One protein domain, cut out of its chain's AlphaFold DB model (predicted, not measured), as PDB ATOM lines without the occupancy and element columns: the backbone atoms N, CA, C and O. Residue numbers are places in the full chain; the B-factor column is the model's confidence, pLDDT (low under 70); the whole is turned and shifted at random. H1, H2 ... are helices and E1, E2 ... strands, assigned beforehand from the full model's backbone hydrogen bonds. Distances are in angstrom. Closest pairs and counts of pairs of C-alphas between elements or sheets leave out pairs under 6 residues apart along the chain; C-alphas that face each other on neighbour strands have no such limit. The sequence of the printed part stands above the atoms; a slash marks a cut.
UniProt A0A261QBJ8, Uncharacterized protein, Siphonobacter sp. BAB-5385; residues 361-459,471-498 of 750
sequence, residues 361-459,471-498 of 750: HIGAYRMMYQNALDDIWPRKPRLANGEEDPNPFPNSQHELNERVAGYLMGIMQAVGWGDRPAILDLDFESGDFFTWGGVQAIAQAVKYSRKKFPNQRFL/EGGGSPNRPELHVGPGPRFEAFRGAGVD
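This is residues 361 to 459 and 471 to 498 of the 750 residues of an uncharacterized protein of Siphonobacter sp. BAB-5385 (UniProt A0A261QBJ8). A small wall of three parallel strands stands at one side of two long helices, H1 and H3, which only graze it; H3 lies between H1 and H4. A long loop, residues 369 to 396, reaches out as far as 26 A from the mean of the C-alphas. The printed part has 127 residues, with four named helices and three named strands in the order E1 H1 E2 H2 H3 E3 H4, sheet order E1 E2 E3, class mixed. It is compact, radius of gyration of the C-alphas 15.2 A, spanning 44 by 42 by 23 A.

Start at E1, residues 363 to 368, an edge strand; E2, residues 422 to 426, is its parallel neighbour at 15 degrees, with N 423 and O 364 within hydrogen-bond range at 2.7 A. Next is E3, residues 456 to 459, parallel to E2 at 30 degrees, with N 457 and O 422 at 2.8 A. H1, residues 397 to 414, only grazes the sheet with residues 407 to 412; H3, residues 436 to 452, does so with 446 to 450. H2, residues 431 to 434, is close to H3 but not clearly touching, closest C-alphas Phe 433 and Val 439, 6.2 A. E1, H1, E2 and E2, H2, H3, E3 are strand-helix-strand units, parallel neighbour strands with helices between, both crossovers right-handed. H1 touches H3 with residues 397 to 405 alone, closest C-alphas Asn 401 and Ala 445, 4.3 A, at a steep tilt of 47 degrees, the same way. H4, residues 485 to 495, touches H3, closest C-alphas Lys 447 and Ala 495, 5.1 A, at a shallow tilt of 21 degrees, the same way; H1 and H4 are apart. Every O i to N i+4 pair is within hydrogen-bond range in H3 and H4, 11 of 14 in H1; H2 is too short for one, and its one O i to N i+3 pair is within range.

Find C-alpha 363 at (122.343, 138.046, 113.921), where E1 begins its 16.0 A. H1 runs 25.3 A with a kink of 35 degrees near residue 408, and H3 runs 24.6 A. H4, 15.6 A, ends at C-alpha 495, (114.036, 119.453, 110.764).

The C-alphas of His 361 and Glu 387 are the farthest apart, 45.4 A. Residues 460 to 470 are not printed; C-alphas 459 and 471 are 23.5 A apart across this cut. The link from E1 to H1 is long, 28 residues. Mean pLDDT of the printed part is 70.1, and 46 residues are under 70, among them 368 to 396.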
ATOM      1  N   HIS A 361     120.561 143.482 110.182       87.56
ATOM      2  CA  HIS A 361     120.988 142.240 109.533       87.56
ATOM      3  C   HIS A 361     121.994 141.437 110.371       87.56
ATOM      4  O   HIS A 361     122.279 140.297 110.023       87.56
ATOM      5  N   ILE A 362     122.534 142.017 111.450       89.38
ATOM      6  CA  ILE A 362     123.445 141.318 112.358       89.38
ATOM      7  C   ILE A 362     122.630 140.366 113.222       89.38
ATOM      8  O   ILE A 362     121.697 140.779 113.921       89.38
ATOM      9  N   GLY A 363     122.987 139.090 113.157       87.69
ATOM     10  CA  GLY A 363     122.343 138.046 113.921       87.69
ATOM     11  C   GLY A 363     122.876 137.911 115.345       87.69
ATOM     12  O   GLY A 363     123.905 138.474 115.717       87.69
ATOM     13  N   ALA A 364     122.161 137.142 116.154       84.69
ATOM     14  CA  ALA A 364     122.648 136.663 117.442       84.69
ATOM     15  C   ALA A 364     123.186 135.241 117.294       84.69
ATOM     16  O   ALA A 364     122.616 134.450 116.546       84.69
ATOM     17  N   TYR A 365     124.242 134.908 118.026       80.62
ATOM     18  CA  TYR A 365     124.678 133.535 118.242       80.62
ATOM     19  C   TYR A 365     124.549 133.185 119.723       80.62
ATOM     20  O   TYR A 365     124.945 133.968 120.597       80.62
ATOM     21  N   ARG A 366     124.012 131.998 120.005       75.56
ATOM     22  CA  ARG A 366     123.910 131.458 121.359       75.56
ATOM     23  C   ARG A 366     124.153 129.956 121.346       75.56
ATOM     24  O   ARG A 366     123.416 129.232 120.685       75.56
ATOM     25  N   MET A 367     125.135 129.518 122.126       71.44
ATOM     26  CA  MET A 367     125.300 128.113 122.479       71.44
ATOM     27  C   MET A 367     124.303 127.732 123.573       71.44
ATOM     28  O   MET A 367     124.071 128.495 124.516       71.44
ATOM     29  N   MET A 368     123.717 126.555 123.432       65.56
ATOM     30  CA  MET A 368     122.856 125.912 124.402       65.56
ATOM     31  C   MET A 368     123.539 124.655 124.892       65.56
ATOM     32  O   MET A 368     123.531 123.641 124.203       65.56
ATOM     33  N   TYR A 369     124.079 124.728 126.097       57.66
ATOM     34  CA  TYR A 369     124.526 123.538 126.792       57.66
ATOM     35  C   TYR A 369     123.339 122.636 127.101       57.66
ATOM     36  O   TYR A 369     122.234 123.103 127.380       57.66
ATOM     37  N   GLN A 370     123.590 121.337 127.113       54.12
ATOM     38  CA  GLN A 370     122.589 120.348 127.466       54.12
ATOM     39  C   GLN A 370     121.927 120.624 128.827       54.12
ATOM     40  O   GLN A 370     120.730 120.422 128.953       54.12
ATOM     41  N   ASN A 371     122.643 121.185 129.807       48.69
ATOM     42  CA  ASN A 371     122.083 121.551 131.117       48.69
ATOM     43  C   ASN A 371     120.950 122.592 131.062       48.69
ATOM     44  O   ASN A 371     120.087 122.617 131.933       48.69
ATOM     45  N   ALA A 372     120.903 123.416 130.015       46.84
ATOM     46  CA  ALA A 372     119.786 124.309 129.731       46.84
ATOM     47  C   ALA A 372     118.533 123.562 129.240       46.84
ATOM     48  O   ALA A 372     117.434 124.118 129.228       46.84
ATOM     49  N   LEU A 373     118.721 122.321 128.792       50.72
ATOM     50  CA  LEU A 373     117.710 121.382 128.323       50.72
ATOM     51  C   LEU A 373     117.532 120.190 129.282       50.72
ATOM     52  O   LEU A 373     116.629 119.391 129.053       50.72
ATOM     53  N   ASP A 374     118.324 120.076 130.355       47.16
ATOM     54  CA  ASP A 374     118.199 119.010 131.364       47.16
ATOM     55  C   ASP A 374     116.856 119.111 132.124       47.16
ATOM     56  O   ASP A 374     116.301 118.095 132.543       47.16
ATOM     57  N   ASP A 375     116.269 120.316 132.191       44.53
ATOM     58  CA  ASP A 375     114.887 120.580 132.643       44.53
ATOM     59  C   ASP A 375     113.811 120.178 131.603       44.53
ATOM     60  O   ASP A 375     112.602 120.294 131.841       44.53
ATOM     61  N   ILE A 376     114.225 119.773 130.400       49.81
ATOM     62  CA  ILE A 376     113.375 119.526 129.225       49.81
ATOM     63  C   ILE A 376     113.434 118.044 128.792       49.81
ATOM     64  O   ILE A 376     112.436 117.538 128.270       49.81
ATOM     65  N   TRP A 377     114.548 117.336 129.026       44.41
ATOM     66  CA  TRP A 377     114.754 115.904 128.734       44.41
ATOM     67  C   TRP A 377     116.017 115.400 129.483       44.41
ATOM     68  O   TRP A 377     116.962 116.163 129.626       44.41
ATOM     69  N   PRO A 378     116.054 114.180 130.044       48.53
ATOM     70  CA  PRO A 378     116.321 113.974 131.464       48.53
ATOM     71  C   PRO A 378     117.781 114.172 131.921       48.53
ATOM     72  O   PRO A 378     118.696 113.550 131.397       48.53
ATOM     73  N   ARG A 379     117.932 114.823 133.085       37.97
ATOM     74  CA  ARG A 379     118.359 114.174 134.345       37.97
ATOM     75  C   ARG A 379     117.601 114.809 135.511       37.97
ATOM     76  O   ARG A 379     117.824 115.970 135.811       37.97
ATOM     77  N   LYS A 380     116.716 114.026 136.151       44.38
ATOM     78  CA  LYS A 380     116.012 114.298 137.427       44.38
ATOM     79  C   LYS A 380     116.097 115.765 137.908       44.38
ATOM     80  O   LYS A 380     116.904 116.043 138.802       44.38
ATOM     81  N   PRO A 381     115.291 116.695 137.362       44.50
ATOM     82  CA  PRO A 381     115.215 118.024 137.943       44.50
ATOM     83  C   PRO A 381     114.750 117.869 139.393       44.50
ATOM     84  O   PRO A 381     113.764 117.188 139.694       44.50
ATOM     85  N   ARG A 382     115.535 118.431 140.312       47.59
ATOM     86  CA  ARG A 382     115.125 118.539 141.705       47.59
ATOM     87  C   ARG A 382     114.214 119.751 141.819       47.59
ATOM     88  O   ARG A 382     114.536 120.823 141.310       47.59
ATOM     89  N   LEU A 383     113.097 119.593 142.513       49.72
ATOM     90  CA  LEU A 383     112.277 120.703 142.974       49.72
ATOM     91  C   LEU A 383     113.157 121.693 143.762       49.72
ATOM     92  O   LEU A 383     114.199 121.325 144.307       49.72
ATOM     93  N   ALA A 384     112.738 122.957 143.882       41.81
ATOM     94  CA  ALA A 384     113.493 123.986 144.615       41.81
ATOM     95  C   ALA A 384     113.788 123.622 146.094       41.81
ATOM     96  O   ALA A 384     114.632 124.246 146.733       41.81
ATOM     97  N   ASN A 385     113.099 122.613 146.634       47.91
ATOM     98  CA  ASN A 385     113.297 122.038 147.966       47.91
ATOM     99  C   ASN A 385     114.292 120.849 148.001       47.91
ATOM    100  O   ASN A 385     114.519 120.284 149.068       47.91
ATOM    101  N   GLY A 386     114.882 120.462 146.864       43.03
ATOM    102  CA  GLY A 386     115.848 119.369 146.740       43.03
ATOM    103  C   GLY A 386     115.257 117.970 146.503       43.03
ATOM    104  O   GLY A 386     116.046 117.028 146.365       43.03
ATOM    105  N   GLU A 387     113.928 117.825 146.448       47.25
ATOM    106  CA  GLU A 387     113.222 116.561 146.168       47.25
ATOM    107  C   GLU A 387     113.168 116.250 144.665       47.25
ATOM    108  O   GLU A 387     113.249 117.151 143.838       47.25
ATOM    109  N   GLU A 388     113.032 114.975 144.297       49.81
ATOM    110  CA  GLU A 388     112.881 114.570 142.892       49.81
ATOM    111  C   GLU A 388     111.487 114.964 142.372       49.81
ATOM    112  O   GLU A 388     110.483 114.637 143.007       49.81
ATOM    113  N   ASP A 389     111.414 115.665 141.232       48.53
ATOM    114  CA  ASP A 389     110.133 116.002 140.597       48.53
ATOM    115  C   ASP A 389     109.390 114.711 140.183       48.53
ATOM    116  O   ASP A 389     109.936 113.910 139.413       48.53
ATOM    117  N   PRO A 390     108.155 114.470 140.674       43.00
ATOM    118  CA  PRO A 390     107.388 113.270 140.349       43.00
ATOM    119  C   PRO A 390     106.918 113.197 138.884       43.00
ATOM    120  O   PRO A 390     106.478 112.126 138.466       43.00
ATOM    121  N   ASN A 391     107.019 114.278 138.097       44.50
ATOM    122  CA  ASN A 391     106.700 114.302 136.663       44.50
ATOM    123  C   ASN A 391     107.900 114.801 135.823       44.50
ATOM    124  O   ASN A 391     107.867 115.905 135.283       44.50
ATOM    125  N   PRO A 392     108.949 113.978 135.641       43.03
ATOM    126  CA  PRO A 392     110.199 114.382 134.983       43.03
ATOM    127  C   PRO A 392     110.110 114.485 133.446       43.03
ATOM    128  O   PRO A 392     111.121 114.721 132.787       43.03
ATOM    129  N   PHE A 393     108.927 114.285 132.858       45.91
ATOM    130  CA  PHE A 393     108.694 114.356 131.417       45.91
ATOM    131  C   PHE A 393     107.845 115.589 131.079       45.91
ATOM    132  O   PHE A 393     106.893 115.872 131.810       45.91
ATOM    133  N   PRO A 394     108.066 116.280 129.941       51.94
ATOM    134  CA  PRO A 394     106.977 117.041 129.343       51.94
ATOM    135  C   PRO A 394     105.809 116.073 129.110       51.94
ATOM    136  O   PRO A 394     105.969 115.031 128.471       51.94
ATOM    137  N   ASN A 395     104.620 116.402 129.618       56.50
ATOM    138  CA  ASN A 395     103.456 115.507 129.589       56.50
ATOM    139  C   ASN A 395     102.920 115.283 128.160       56.50
ATOM    140  O   ASN A 395     101.989 114.508 127.941       56.50
ATOM    141  N   SER A 396     103.477 115.998 127.175       69.94
ATOM    142  CA  SER A 396     103.163 115.869 125.756       69.94
ATOM    143  C   SER A 396     104.258 116.470 124.863       69.94
ATOM    144  O   SER A 396     104.994 117.372 125.267       69.94
ATOM    145  N   GLN A 397     104.287 116.067 123.588       77.25
ATOM    146  CA  GLN A 397     105.116 116.703 122.552       77.25
ATOM    147  C   GLN A 397     104.830 118.211 122.405       77.25
ATOM    148  O   GLN A 397     105.721 118.979 122.052       77.25
ATOM    149  N   HIS A 398     103.597 118.659 122.673       81.25
ATOM    150  CA  HIS A 398     103.244 120.079 122.604       81.25
ATOM    151  C   HIS A 398     103.979 120.907 123.666       81.25
ATOM    152  O   HIS A 398     104.459 121.998 123.370       81.25
ATOM    153  N   GLU A 399     104.119 120.368 124.876       72.50
ATOM    154  CA  GLU A 399     104.858 121.024 125.952       72.50
ATOM    155  C   GLU A 399     106.354 121.128 125.623       72.50
ATOM    156  O   GLU A 399     106.938 122.199 125.766       72.50
ATOM    157  N   LEU A 400     106.955 120.062 125.084       74.69
ATOM    158  CA  LEU A 400     108.339 120.085 124.594       74.69
ATOM    159  C   LEU A 400     108.539 121.138 123.491       74.69
ATOM    160  O   LEU A 400     109.489 121.920 123.531       74.69
ATOM    161  N   ASN A 401     107.615 121.191 122.530       82.44
ATOM    162  CA  ASN A 401     107.622 122.171 121.446       82.44
ATOM    163  C   ASN A 401     107.605 123.616 121.975       82.44
ATOM    164  O   ASN A 401     108.399 124.446 121.531       82.44
ATOM    165  N   GLU A 402     106.708 123.920 122.918       78.06
ATOM    166  CA  GLU A 402     106.607 125.249 123.532       78.06
ATOM    167  C   GLU A 402     107.821 125.583 124.405       78.06
ATOM    168  O   GLU A 402     108.291 126.719 124.361       78.06
ATOM    169  N   ARG A 403     108.387 124.612 125.131       71.12
ATOM    170  CA  ARG A 403     109.602 124.812 125.940       71.12
ATOM    171  C   ARG A 403     110.825 125.124 125.075       71.12
ATOM    172  O   ARG A 403     111.492 126.123 125.335       71.12
ATOM    173  N   VAL A 404     111.083 124.351 124.015       74.44
ATOM    174  CA  VAL A 404     112.190 124.622 123.071       74.44
ATOM    175  C   VAL A 404     112.007 125.986 122.400       74.44
ATOM    176  O   VAL A 404     112.952 126.771 122.326       74.44
ATOM    177  N   ALA A 405     110.785 126.318 121.975       77.38
ATOM    178  CA  ALA A 405     110.485 127.624 121.390       77.38
ATOM    179  C   ALA A 405     110.657 128.784 122.397       77.38
ATOM    180  O   ALA A 405     111.176 129.845 122.042       77.38
ATOM    181  N   GLY A 406     110.226 128.594 123.649       68.56
ATOM    182  CA  GLY A 406     110.189 129.616 124.698       68.56
ATOM    183  C   GLY A 406     111.536 129.891 125.366       68.56
ATOM    184  O   GLY A 406     111.905 131.055 125.517       68.56
ATOM    185  N   TYR A 407     112.305 128.853 125.708       64.88
ATOM    186  CA  TYR A 407     113.626 128.991 126.342       64.88
ATOM    187  C   TYR A 407     114.602 129.802 125.468       64.88
ATOM    188  O   TYR A 407     115.425 130.590 125.947       64.88
ATOM    189  N   LEU A 408     114.470 129.635 124.153       63.41
ATOM    190  CA  LEU A 408     115.332 130.262 123.167       63.41
ATOM    191  C   LEU A 408     114.909 131.680 122.815       63.41
ATOM    192  O   LEU A 408     115.744 132.589 122.816       63.41
ATOM    193  N   MET A 409     113.619 131.882 122.549       67.94
ATOM    194  CA  MET A 409     113.127 133.186 122.112       67.94
ATOM    195  C   MET A 409     112.756 134.130 123.227       67.94
ATOM    196  O   MET A 409     112.791 135.330 122.981       67.94
ATOM    197  N   GLY A 410     112.465 133.642 124.434       68.94
ATOM    198  CA  GLY A 410     112.136 134.512 125.562       68.94
ATOM    199  C   GLY A 410     113.227 135.556 125.795       68.94
ATOM    200  O   GLY A 410     112.938 136.748 125.848       68.94
ATOM    201  N   ILE A 411     114.495 135.133 125.801       72.00
ATOM    202  CA  ILE A 411     115.631 136.052 125.955       72.00
ATOM    203  C   ILE A 411     115.786 136.945 124.729       72.00
ATOM    204  O   ILE A 411     115.892 138.160 124.872       72.00
ATOM    205  N   MET A 412     115.779 136.370 123.522       77.31
ATOM    206  CA  MET A 412     115.949 137.152 122.294       77.31
ATOM    207  C   MET A 412     114.881 138.238 122.159       77.31
ATOM    208  O   MET A 412     115.191 139.360 121.778       77.31
ATOM    209  N   GLN A 413     113.632 137.933 122.499       78.56
ATOM    210  CA  GLN A 413     112.535 138.894 122.515       78.56
ATOM    211  C   GLN A 413     112.721 139.936 123.617       78.56
ATOM    212  O   GLN A 413     112.608 141.127 123.331       78.56
ATOM    213  N   ALA A 414     113.063 139.511 124.838       75.25
ATOM    214  CA  ALA A 414     113.244 140.412 125.972       75.25
ATOM    215  C   ALA A 414     114.368 141.438 125.743       75.25
ATOM    216  O   ALA A 414     114.235 142.591 126.146       75.25
ATOM    217  N   VAL A 415     115.431 141.060 125.024       77.69
ATOM    218  CA  VAL A 415     116.536 141.971 124.672       77.69
ATOM    219  C   VAL A 415     116.348 142.689 123.323       77.69
ATOM    220  O   VAL A 415     117.253 143.375 122.849       77.69
ATOM    221  N   GLY A 416     115.180 142.563 122.682       79.25
ATOM    222  CA  GLY A 416     114.856 143.279 121.439       79.25
ATOM    223  C   GLY A 416     115.516 142.728 120.166       79.25
ATOM    224  O   GLY A 416     115.704 143.464 119.198       79.25
ATOM    225  N   TRP A 417     115.875 141.443 120.161       84.38
ATOM    226  CA  TRP A 417     116.479 140.705 119.042       84.38
ATOM    227  C   TRP A 417     115.522 139.701 118.372       84.38
ATOM    228  O   TRP A 417     115.922 138.967 117.471       84.38
ATOM    229  N   GLY A 418     114.263 139.641 118.816       79.88
ATOM    230  CA  GLY A 418     113.296 138.614 118.409       79.88
ATOM    231  C   GLY A 418     112.921 138.604 116.918       79.88
ATOM    232  O   GLY A 418     112.462 137.578 116.426       79.88
ATOM    233  N   ASP A 419     113.132 139.706 116.195       83.44
ATOM    234  CA  ASP A 419     112.858 139.868 114.759       83.44
ATOM    235  C   ASP A 419     114.127 139.839 113.881       83.44
ATOM    236  O   ASP A 419     114.048 139.991 112.660       83.44
ATOM    237  N   ARG A 420     115.304 139.633 114.483       88.38
ATOM    238  CA  ARG A 420     116.610 139.605 113.802       88.38
ATOM    239  C   ARG A 420     117.099 138.172 113.571       88.38
ATOM    240  O   ARG A 420     116.611 137.265 114.243       88.38
ATOM    241  N   PRO A 421     118.062 137.932 112.660       87.12
ATOM    242  CA  PRO A 421     118.628 136.600 112.475       87.12
ATOM    243  C   PRO A 421     119.168 136.017 113.787       87.12
ATOM    244  O   PRO A 421     119.736 136.733 114.616       87.12
ATOM    245  N   ALA A 422     118.997 134.715 113.979       83.19
ATOM    246  CA  ALA A 422     119.463 134.013 115.166       83.19
ATOM    247  C   ALA A 422     120.106 132.690 114.777       83.19
ATOM    248  O   ALA A 422     119.553 131.960 113.957       83.19
ATOM    249  N   ILE A 423     121.229 132.371 115.402       81.06
ATOM    250  CA  ILE A 423     121.870 131.068 115.350       81.06
ATOM    251  C   ILE A 423     121.858 130.498 116.761       81.06
ATOM    252  O   ILE A 423     122.400 131.094 117.693       81.06
ATOM    253  N   LEU A 424     121.207 129.353 116.895       78.75
ATOM    254  CA  LEU A 424     121.029 128.640 118.149       78.75
ATOM    255  C   LEU A 424     121.797 127.332 118.026       78.75
ATOM    256  O   LEU A 424     121.375 126.460 117.271       78.75
ATOM    257  N   ASP A 425     122.943 127.245 118.690       76.06
ATOM    258  CA  ASP A 425     123.808 126.071 118.654       76.06
ATOM    259  C   ASP A 425     123.437 125.119 119.789       76.06
ATOM    260  O   ASP A 425     123.603 125.457 120.957       76.06
ATOM    261  N   LEU A 426     122.851 123.977 119.441       71.50
ATOM    262  CA  LEU A 426     122.400 122.953 120.372       71.50
ATOM    263  C   LEU A 426     123.542 121.976 120.650       71.50
ATOM    264  O   LEU A 426     123.920 121.195 119.771       71.50
ATOM    265  N   ASP A 427     124.048 121.998 121.877       68.19
ATOM    266  CA  ASP A 427     125.090 121.094 122.340       68.19
ATOM    267  C   ASP A 427     124.480 119.923 123.124       68.19
ATOM    268  O   ASP A 427     124.048 120.062 124.271       68.19
ATOM    269  N   PHE A 428     124.371 118.768 122.460       63.12
ATOM    270  CA  PHE A 428     123.797 117.541 123.016       63.12
ATOM    271  C   PHE A 428     124.908 116.546 123.359       63.12
ATOM    272  O   PHE A 428     125.258 115.697 122.535       63.12
ATOM    273  N   GLU A 429     125.451 116.627 124.573       55.94
ATOM    274  CA  GLU A 429     126.579 115.778 124.985       55.94
ATOM    275  C   GLU A 429     126.163 114.469 125.687       55.94
ATOM    276  O   GLU A 429     126.932 113.505 125.679       55.94
ATOM    277  N   SER A 430     124.948 114.363 126.239       56.53
ATOM    278  CA  SER A 430     124.512 113.159 126.962       56.53
ATOM    279  C   SER A 430     123.869 112.094 126.085       56.53
ATOM    280  O   SER A 430     123.162 112.354 125.108       56.53
ATOM    281  N   GLY A 431     124.067 110.846 126.518       56.78
ATOM    282  CA  GLY A 431     123.478 109.660 125.900       56.78
ATOM    283  C   GLY A 431     121.947 109.672 125.846       56.78
ATOM    284  O   GLY A 431     121.374 109.085 124.930       56.78
ATOM    285  N   ASP A 432     121.281 110.394 126.751       56.56
ATOM    286  CA  ASP A 432     119.817 110.411 126.868       56.56
ATOM    287  C   ASP A 432     119.127 111.073 125.651       56.56
ATOM    288  O   ASP A 432     117.991 110.732 125.294       56.56
ATOM    289  N   PHE A 433     119.845 111.947 124.931       63.03
ATOM    290  CA  PHE A 433     119.396 112.564 123.675       63.03
ATOM    291  C   PHE A 433     119.730 111.739 122.426       63.03
ATOM    292  O   PHE A 433     119.360 112.129 121.317       63.03
ATOM    293  N   PHE A 434     120.407 110.595 122.565       71.12
ATOM    294  CA  PHE A 434     120.809 109.752 121.432       71.12
ATOM    295  C   PHE A 434     119.850 108.588 121.163       71.12
ATOM    296  O   PHE A 434     120.117 107.765 120.287       71.12
ATOM    297  N   THR A 435     118.722 108.525 121.872       73.25
ATOM    298  CA  THR A 435     117.648 107.547 121.646       73.25
ATOM    299  C   THR A 435     116.800 107.893 120.417       73.25
ATOM    300  O   THR A 435     116.693 109.063 120.041       73.25
ATOM    301  N   TRP A 436     116.154 106.904 119.781       77.12
ATOM    302  CA  TRP A 436     115.243 107.171 118.652       77.12
ATOM    303  C   TRP A 436     114.136 108.163 119.043       77.12
ATOM    304  O   TRP A 436     113.877 109.123 118.316       77.12
ATOM    305  N   GLY A 437     113.514 107.962 120.208       75.50
ATOM    306  CA  GLY A 437     112.461 108.827 120.733       75.50
ATOM    307  C   GLY A 437     112.946 110.251 121.005       75.50
ATOM    308  O   GLY A 437     112.316 111.198 120.535       75.50
ATOM    309  N   GLY A 438     114.088 110.406 121.686       75.44
ATOM    310  CA  GLY A 438     114.666 111.719 121.991       75.44
ATOM    311  C   GLY A 438     115.009 112.513 120.731       75.44
ATOM    312  O   GLY A 438     114.589 113.661 120.579       75.44
ATOM    313  N   VAL A 439     115.682 111.879 119.769       78.44
ATOM    314  CA  VAL A 439     116.062 112.509 118.493       78.44
ATOM    315  C   VAL A 439     114.830 112.976 117.712       78.44
ATOM    316  O   VAL A 439     114.800 114.109 117.226       78.44
ATOM    317  N   GLN A 440     113.792 112.139 117.607       82.19
ATOM    318  CA  GLN A 440     112.555 112.509 116.908       82.19
ATOM    319  C   GLN A 440     111.811 113.645 117.619       82.19
ATOM    320  O   GLN A 440     111.354 114.582 116.958       82.19
ATOM    321  N   ALA A 441     111.716 113.594 118.948       79.12
ATOM    322  CA  ALA A 441     111.015 114.595 119.746       79.12
ATOM    323  C   ALA A 441     111.681 115.980 119.639       79.12
ATOM    324  O   ALA A 441     110.992 116.979 119.404       79.12
ATOM    325  N   ILE A 442     113.015 116.042 119.711       80.25
ATOM    326  CA  ILE A 442     113.775 117.286 119.519       80.25
ATOM    327  C   ILE A 442     113.672 117.778 118.074       80.25
ATOM    328  O   ILE A 442     113.415 118.962 117.852       80.25
ATOM    329  N   ALA A 443     113.801 116.900 117.074       82.81
ATOM    330  CA  ALA A 443     113.641 117.287 115.673       82.81
ATOM    331  C   ALA A 443     112.251 117.903 115.405       82.81
ATOM    332  O   ALA A 443     112.128 118.886 114.668       82.81
ATOM    333  N   GLN A 444     111.194 117.373 116.031       85.81
ATOM    334  CA  GLN A 444     109.850 117.956 115.974       85.81
ATOM    335  C   GLN A 444     109.763 119.312 116.684       85.81
ATOM    336  O   GLN A 444     109.164 120.241 116.135       85.81
ATOM    337  N   ALA A 445     110.397 119.463 117.847       82.19
ATOM    338  CA  ALA A 445     110.439 120.728 118.574       82.19
ATOM    339  C   ALA A 445     111.197 121.823 117.804       82.19
ATOM    340  O   ALA A 445     110.735 122.963 117.728       82.19
ATOM    341  N   VAL A 446     112.293 121.471 117.124       83.88
ATOM    342  CA  VAL A 446     113.010 122.375 116.212       83.88
ATOM    343  C   VAL A 446     112.118 122.791 115.043       83.88
ATOM    344  O   VAL A 446     111.994 123.986 114.764       83.88
ATOM    345  N   LYS A 447     111.435 121.841 114.381       89.00
ATOM    346  CA  LYS A 447     110.468 122.158 113.307       89.00
ATOM    347  C   LYS A 447     109.394 123.128 113.790       89.00
ATOM    348  O   LYS A 447     109.053 124.074 113.079       89.00
ATOM    349  N   TYR A 448     108.874 122.893 114.992       89.50
ATOM    350  CA  TYR A 448     107.883 123.758 115.614       89.50
ATOM    351  C   TYR A 448     108.427 125.172 115.844       89.50
ATOM    352  O   TYR A 448     107.812 126.140 115.390       89.50
ATOM    353  N   SER A 449     109.603 125.295 116.470       85.19
ATOM    354  CA  SER A 449     110.236 126.590 116.736       85.19
ATOM    355  C   SER A 449     110.506 127.359 115.448       85.19
ATOM    356  O   SER A 449     110.113 128.516 115.345       85.19
ATOM    357  N   ARG A 450     111.068 126.715 114.418       86.00
ATOM    358  CA  ARG A 450     111.343 127.356 113.118       86.00
ATOM    359  C   ARG A 450     110.078 127.833 112.407       86.00
ATOM    360  O   ARG A 450     110.103 128.859 111.735       86.00
ATOM    361  N   LYS A 451     108.960 127.117 112.563       88.69
ATOM    362  CA  LYS A 451     107.659 127.560 112.040       88.69
ATOM    363  C   LYS A 451     107.140 128.793 112.788       88.69
ATOM    364  O   LYS A 451     106.547 129.669 112.163       88.69
ATOM    365  N   LYS A 452     107.347 128.854 114.106       86.50
ATOM    366  CA  LYS A 452     106.943 129.980 114.964       86.50
ATOM    367  C   LYS A 452     107.866 131.198 114.790       86.50
ATOM    368  O   LYS A 452     107.391 132.327 114.856       86.50
ATOM    369  N   PHE A 453     109.151 130.967 114.514       85.88
ATOM    370  CA  PHE A 453     110.219 131.965 114.429       85.88
ATOM    371  C   PHE A 453     111.111 131.722 113.190       85.88
ATOM    372  O   PHE A 453     112.166 131.089 113.283       85.88
ATOM    373  N   PRO A 454     110.705 132.209 112.001       83.88
ATOM    374  CA  PRO A 454     111.355 131.875 110.726       83.88
ATOM    375  C   PRO A 454     112.750 132.493 110.536       83.88
ATOM    376  O   PRO A 454     113.492 132.086 109.647       83.88
ATOM    377  N   ASN A 455     113.119 133.471 111.363       82.56
ATOM    378  CA  ASN A 455     114.436 134.110 111.416       82.56
ATOM    379  C   ASN A 455     115.497 133.287 112.173       82.56
ATOM    380  O   ASN A 455     116.648 133.718 112.263       82.56
ATOM    381  N   GLN A 456     115.127 132.124 112.716       79.12
ATOM    382  CA  GLN A 456     116.037 131.243 113.439       79.12
ATOM    383  C   GLN A 456     116.688 130.193 112.544       79.12
ATOM    384  O   GLN A 456     116.038 129.500 111.753       79.12
ATOM    385  N   ARG A 457     117.980 130.000 112.784       80.75
ATOM    386  CA  ARG A 457     118.764 128.853 112.346       80.75
ATOM    387  C   ARG A 457     119.172 128.069 113.581       80.75
ATOM    388  O   ARG A 457     119.617 128.641 114.572       80.75
ATOM    389  N   PHE A 458     119.000 126.761 113.504       78.06
ATOM    390  CA  PHE A 458     119.465 125.845 114.529       78.06
ATOM    391  C   PHE A 458     120.725 125.184 114.005       78.06
ATOM    392  O   PHE A 458     120.694 124.618 112.911       78.06
ATOM    393  N   LEU A 459     121.800 125.280 114.775       74.81
ATOM    394  CA  LEU A 459     122.949 124.410 114.626       74.81
ATOM    395  C   LEU A 459     122.817 123.300 115.654       74.81
ATOM    396  O   LEU A 459     122.250 123.499 116.726       74.81
ATOM    397  N   GLU A 471     125.508 101.290 117.348       59.50
ATOM    398  CA  GLU A 471     124.122 101.043 116.955       59.50
ATOM    399  C   GLU A 471     123.396 100.299 118.079       59.50
ATOM    400  O   GLU A 471     123.723  99.162 118.416       59.50
ATOM    401  N   GLY A 472     122.437 100.977 118.708       61.38
ATOM    402  CA  GLY A 472     121.717 100.448 119.861       61.38
ATOM    403  C   GLY A 472     120.442  99.710 119.479       61.38
ATOM    404  O   GLY A 472     119.715  99.286 120.365       61.38
ATOM    405  N   GLY A 473     120.128  99.580 118.184       72.06
ATOM    406  CA  GLY A 473     118.852  99.027 117.716       72.06
ATOM    407  C   GLY A 473     117.643  99.951 117.931       72.06
ATOM    408  O   GLY A 473     116.504  99.479 117.885       72.06
ATOM    409  N   GLY A 474     117.871 101.248 118.177       77.69
ATOM    410  CA  GLY A 474     116.822 102.264 118.271       77.69
ATOM    411  C   GLY A 474     115.967 102.346 117.012       77.69
ATOM    412  O   GLY A 474     116.478 102.408 115.895       77.69
ATOM    413  N   SER A 475     114.648 102.326 117.195       79.62
ATOM    414  CA  SER A 475     113.662 102.313 116.108       79.62
ATOM    415  C   SER A 475     112.308 102.844 116.599       79.62
ATOM    416  O   SER A 475     112.127 102.993 117.808       79.62
ATOM    417  N   PRO A 476     111.310 103.063 115.720       78.88
ATOM    418  CA  PRO A 476     109.954 103.416 116.153       78.88
ATOM    419  C   PRO A 476     109.344 102.442 117.172       78.88
ATOM    420  O   PRO A 476     108.582 102.864 118.034       78.88
ATOM    421  N   ASN A 477     109.708 101.158 117.094       74.75
ATOM    422  CA  ASN A 477     109.219 100.113 117.996       74.75
ATOM    423  C   ASN A 477     110.083  99.955 119.257       74.75
ATOM    424  O   ASN A 477     109.679  99.262 120.187       74.75
ATOM    425  N   ARG A 478     111.275 100.562 119.271       72.50
ATOM    426  CA  ARG A 478     112.209 100.595 120.407       72.50
ATOM    427  C   ARG A 478     112.729 102.024 120.599       72.50
ATOM    428  O   ARG A 478     113.911 102.286 120.340       72.50
ATOM    429  N   PRO A 479     111.837 102.982 120.920       71.06
ATOM    430  CA  PRO A 479     112.170 104.403 120.968       71.06
ATOM    431  C   PRO A 479     113.195 104.744 122.059       71.06
ATOM    432  O   PRO A 479     113.879 105.758 121.953       71.06
ATOM    433  N   GLU A 480     113.312 103.905 123.083       71.06
ATOM    434  CA  GLU A 480     114.209 104.047 124.228       71.06
ATOM    435  C   GLU A 480     115.677 103.746 123.914       71.06
ATOM    436  O   GLU A 480     116.549 104.058 124.717       71.06
ATOM    437  N   LEU A 481     115.967 103.128 122.766       68.69
ATOM    438  CA  LEU A 481     117.320 102.693 122.438       68.69
ATOM    439  C   LEU A 481     118.068 103.684 121.565       68.69
ATOM    440  O   LEU A 481     117.482 104.419 120.764       68.69
ATOM    441  N   HIS A 482     119.393 103.657 121.706       75.56
ATOM    442  CA  HIS A 482     120.292 104.515 120.954       75.56
ATOM    443  C   HIS A 482     120.198 104.259 119.450       75.56
ATOM    444  O   HIS A 482     120.129 103.117 118.980       75.56
ATOM    445  N   VAL A 483     120.244 105.348 118.694       71.81
ATOM    446  CA  VAL A 483     120.297 105.331 117.236       71.81
ATOM    447  C   VAL A 483     121.683 105.699 116.742       71.81
ATOM    448  O   VAL A 483     122.381 106.550 117.301       71.81
ATOM    449  N   GLY A 484     122.069 105.056 115.645       67.56
ATOM    450  CA  GLY A 484     123.325 105.340 114.982       67.56
ATOM    451  C   GLY A 484     123.389 106.751 114.368       67.56
ATOM    452  O   GLY A 484     122.423 107.522 114.391       67.56
ATOM    453  N   PRO A 485     124.550 107.108 113.808       68.56
ATOM    454  CA  PRO A 485     124.781 108.344 113.060       68.56
ATOM    455  C   PRO A 485     123.753 108.719 111.995       68.56
ATOM    456  O   PRO A 485     123.201 109.818 112.021       68.56
ATOM    457  N   GLY A 486     123.496 107.809 111.052       71.56
ATOM    458  CA  GLY A 486     122.690 108.091 109.864       71.56
ATOM    459  C   GLY A 486     121.267 108.540 110.207       71.56
ATOM    460  O   GLY A 486     120.861 109.628 109.799       71.56
ATOM    461  N   PRO A 487     120.514 107.773 111.019       74.94
ATOM    462  CA  PRO A 487     119.163 108.158 111.424       74.94
ATOM    463  C   PRO A 487     119.084 109.508 112.152       74.94
ATOM    464  O   PRO A 487     118.126 110.255 111.950       74.94
ATOM    465  N   ARG A 488     120.094 109.850 112.967       76.25
ATOM    466  CA  ARG A 488     120.182 111.159 113.640       76.25
ATOM    467  C   ARG A 488     120.369 112.290 112.644       76.25
ATOM    468  O   ARG A 488     119.620 113.267 112.681       76.25
ATOM    469  N   PHE A 489     121.332 112.127 111.740       74.19
ATOM    470  CA  PHE A 489     121.586 113.072 110.660       74.19
ATOM    471  C   PHE A 489     120.307 113.336 109.856       74.19
ATOM    472  O   PHE A 489     119.918 114.489 109.687       74.19
ATOM    473  N   GLU A 490     119.601 112.285 109.438       76.56
ATOM    474  CA  GLU A 490     118.374 112.417 108.649       76.56
ATOM    475  C   GLU A 490     117.228 113.098 109.411       76.56
ATOM    476  O   GLU A 490     116.526 113.941 108.845       76.56
ATOM    477  N   ALA A 491     117.055 112.805 110.703       79.19
ATOM    478  CA  ALA A 491     116.028 113.446 111.524       79.19
ATOM    479  C   ALA A 491     116.262 114.963 111.662       79.19
ATOM    480  O   ALA A 491     115.346 115.759 111.423       79.19
ATOM    481  N   PHE A 492     117.493 115.375 111.986       79.38
ATOM    482  CA  PHE A 492     117.853 116.788 112.133       79.38
ATOM    483  C   PHE A 492     117.893 117.527 110.793       79.38
ATOM    484  O   PHE A 492     117.352 118.633 110.689       79.38
ATOM    485  N   ARG A 493     118.415 116.895 109.735       77.50
ATOM    486  CA  ARG A 493     118.331 117.414 108.362       77.50
ATOM    487  C   ARG A 493     116.875 117.632 107.956       77.50
ATOM    488  O   ARG A 493     116.530 118.692 107.440       77.50
ATOM    489  N   GLY A 494     115.998 116.675 108.254       80.12
ATOM    490  CA  GLY A 494     114.560 116.784 108.023       80.12
ATOM    491  C   GLY A 494     113.889 117.894 108.838       80.12
ATOM    492  O   GLY A 494     112.859 118.419 108.416       80.12
ATOM    493  N   ALA A 495     114.448 118.279 109.988       82.19
ATOM    494  CA  ALA A 495     114.036 119.453 110.764       82.19
ATOM    495  C   ALA A 495     114.615 120.780 110.241       82.19
ATOM    496  O   ALA A 495     114.192 121.857 110.672       82.19
ATOM    497  N   GLY A 496     115.530 120.702 109.270       78.88
ATOM    498  CA  GLY A 496     116.315 121.800 108.712       78.88
ATOM    499  C   GLY A 496     117.209 122.471 109.749       78.88
ATOM    500  O   GLY A 496     117.258 123.697 109.827       78.88
ATOM    501  N   VAL A 497     117.859 121.636 110.556       76.69
ATOM    502  CA  VAL A 497     119.053 121.986 111.324       76.69
ATOM    503  C   VAL A 497     120.240 122.066 110.365       76.69
ATOM    504  O   VAL A 497     120.410 121.187 109.516       76.69
ATOM    505  N   ASP A 498     121.073 123.088 110.530       72.06
ATOM    506  CA  ASP A 498     122.376 123.160 109.880       72.06
ATOM    507  C   ASP A 498     123.371 122.333 110.703       72.06
ATOM    508  O   ASP A 498     123.591 122.573 111.890       72.06
TER     509      ASP A 498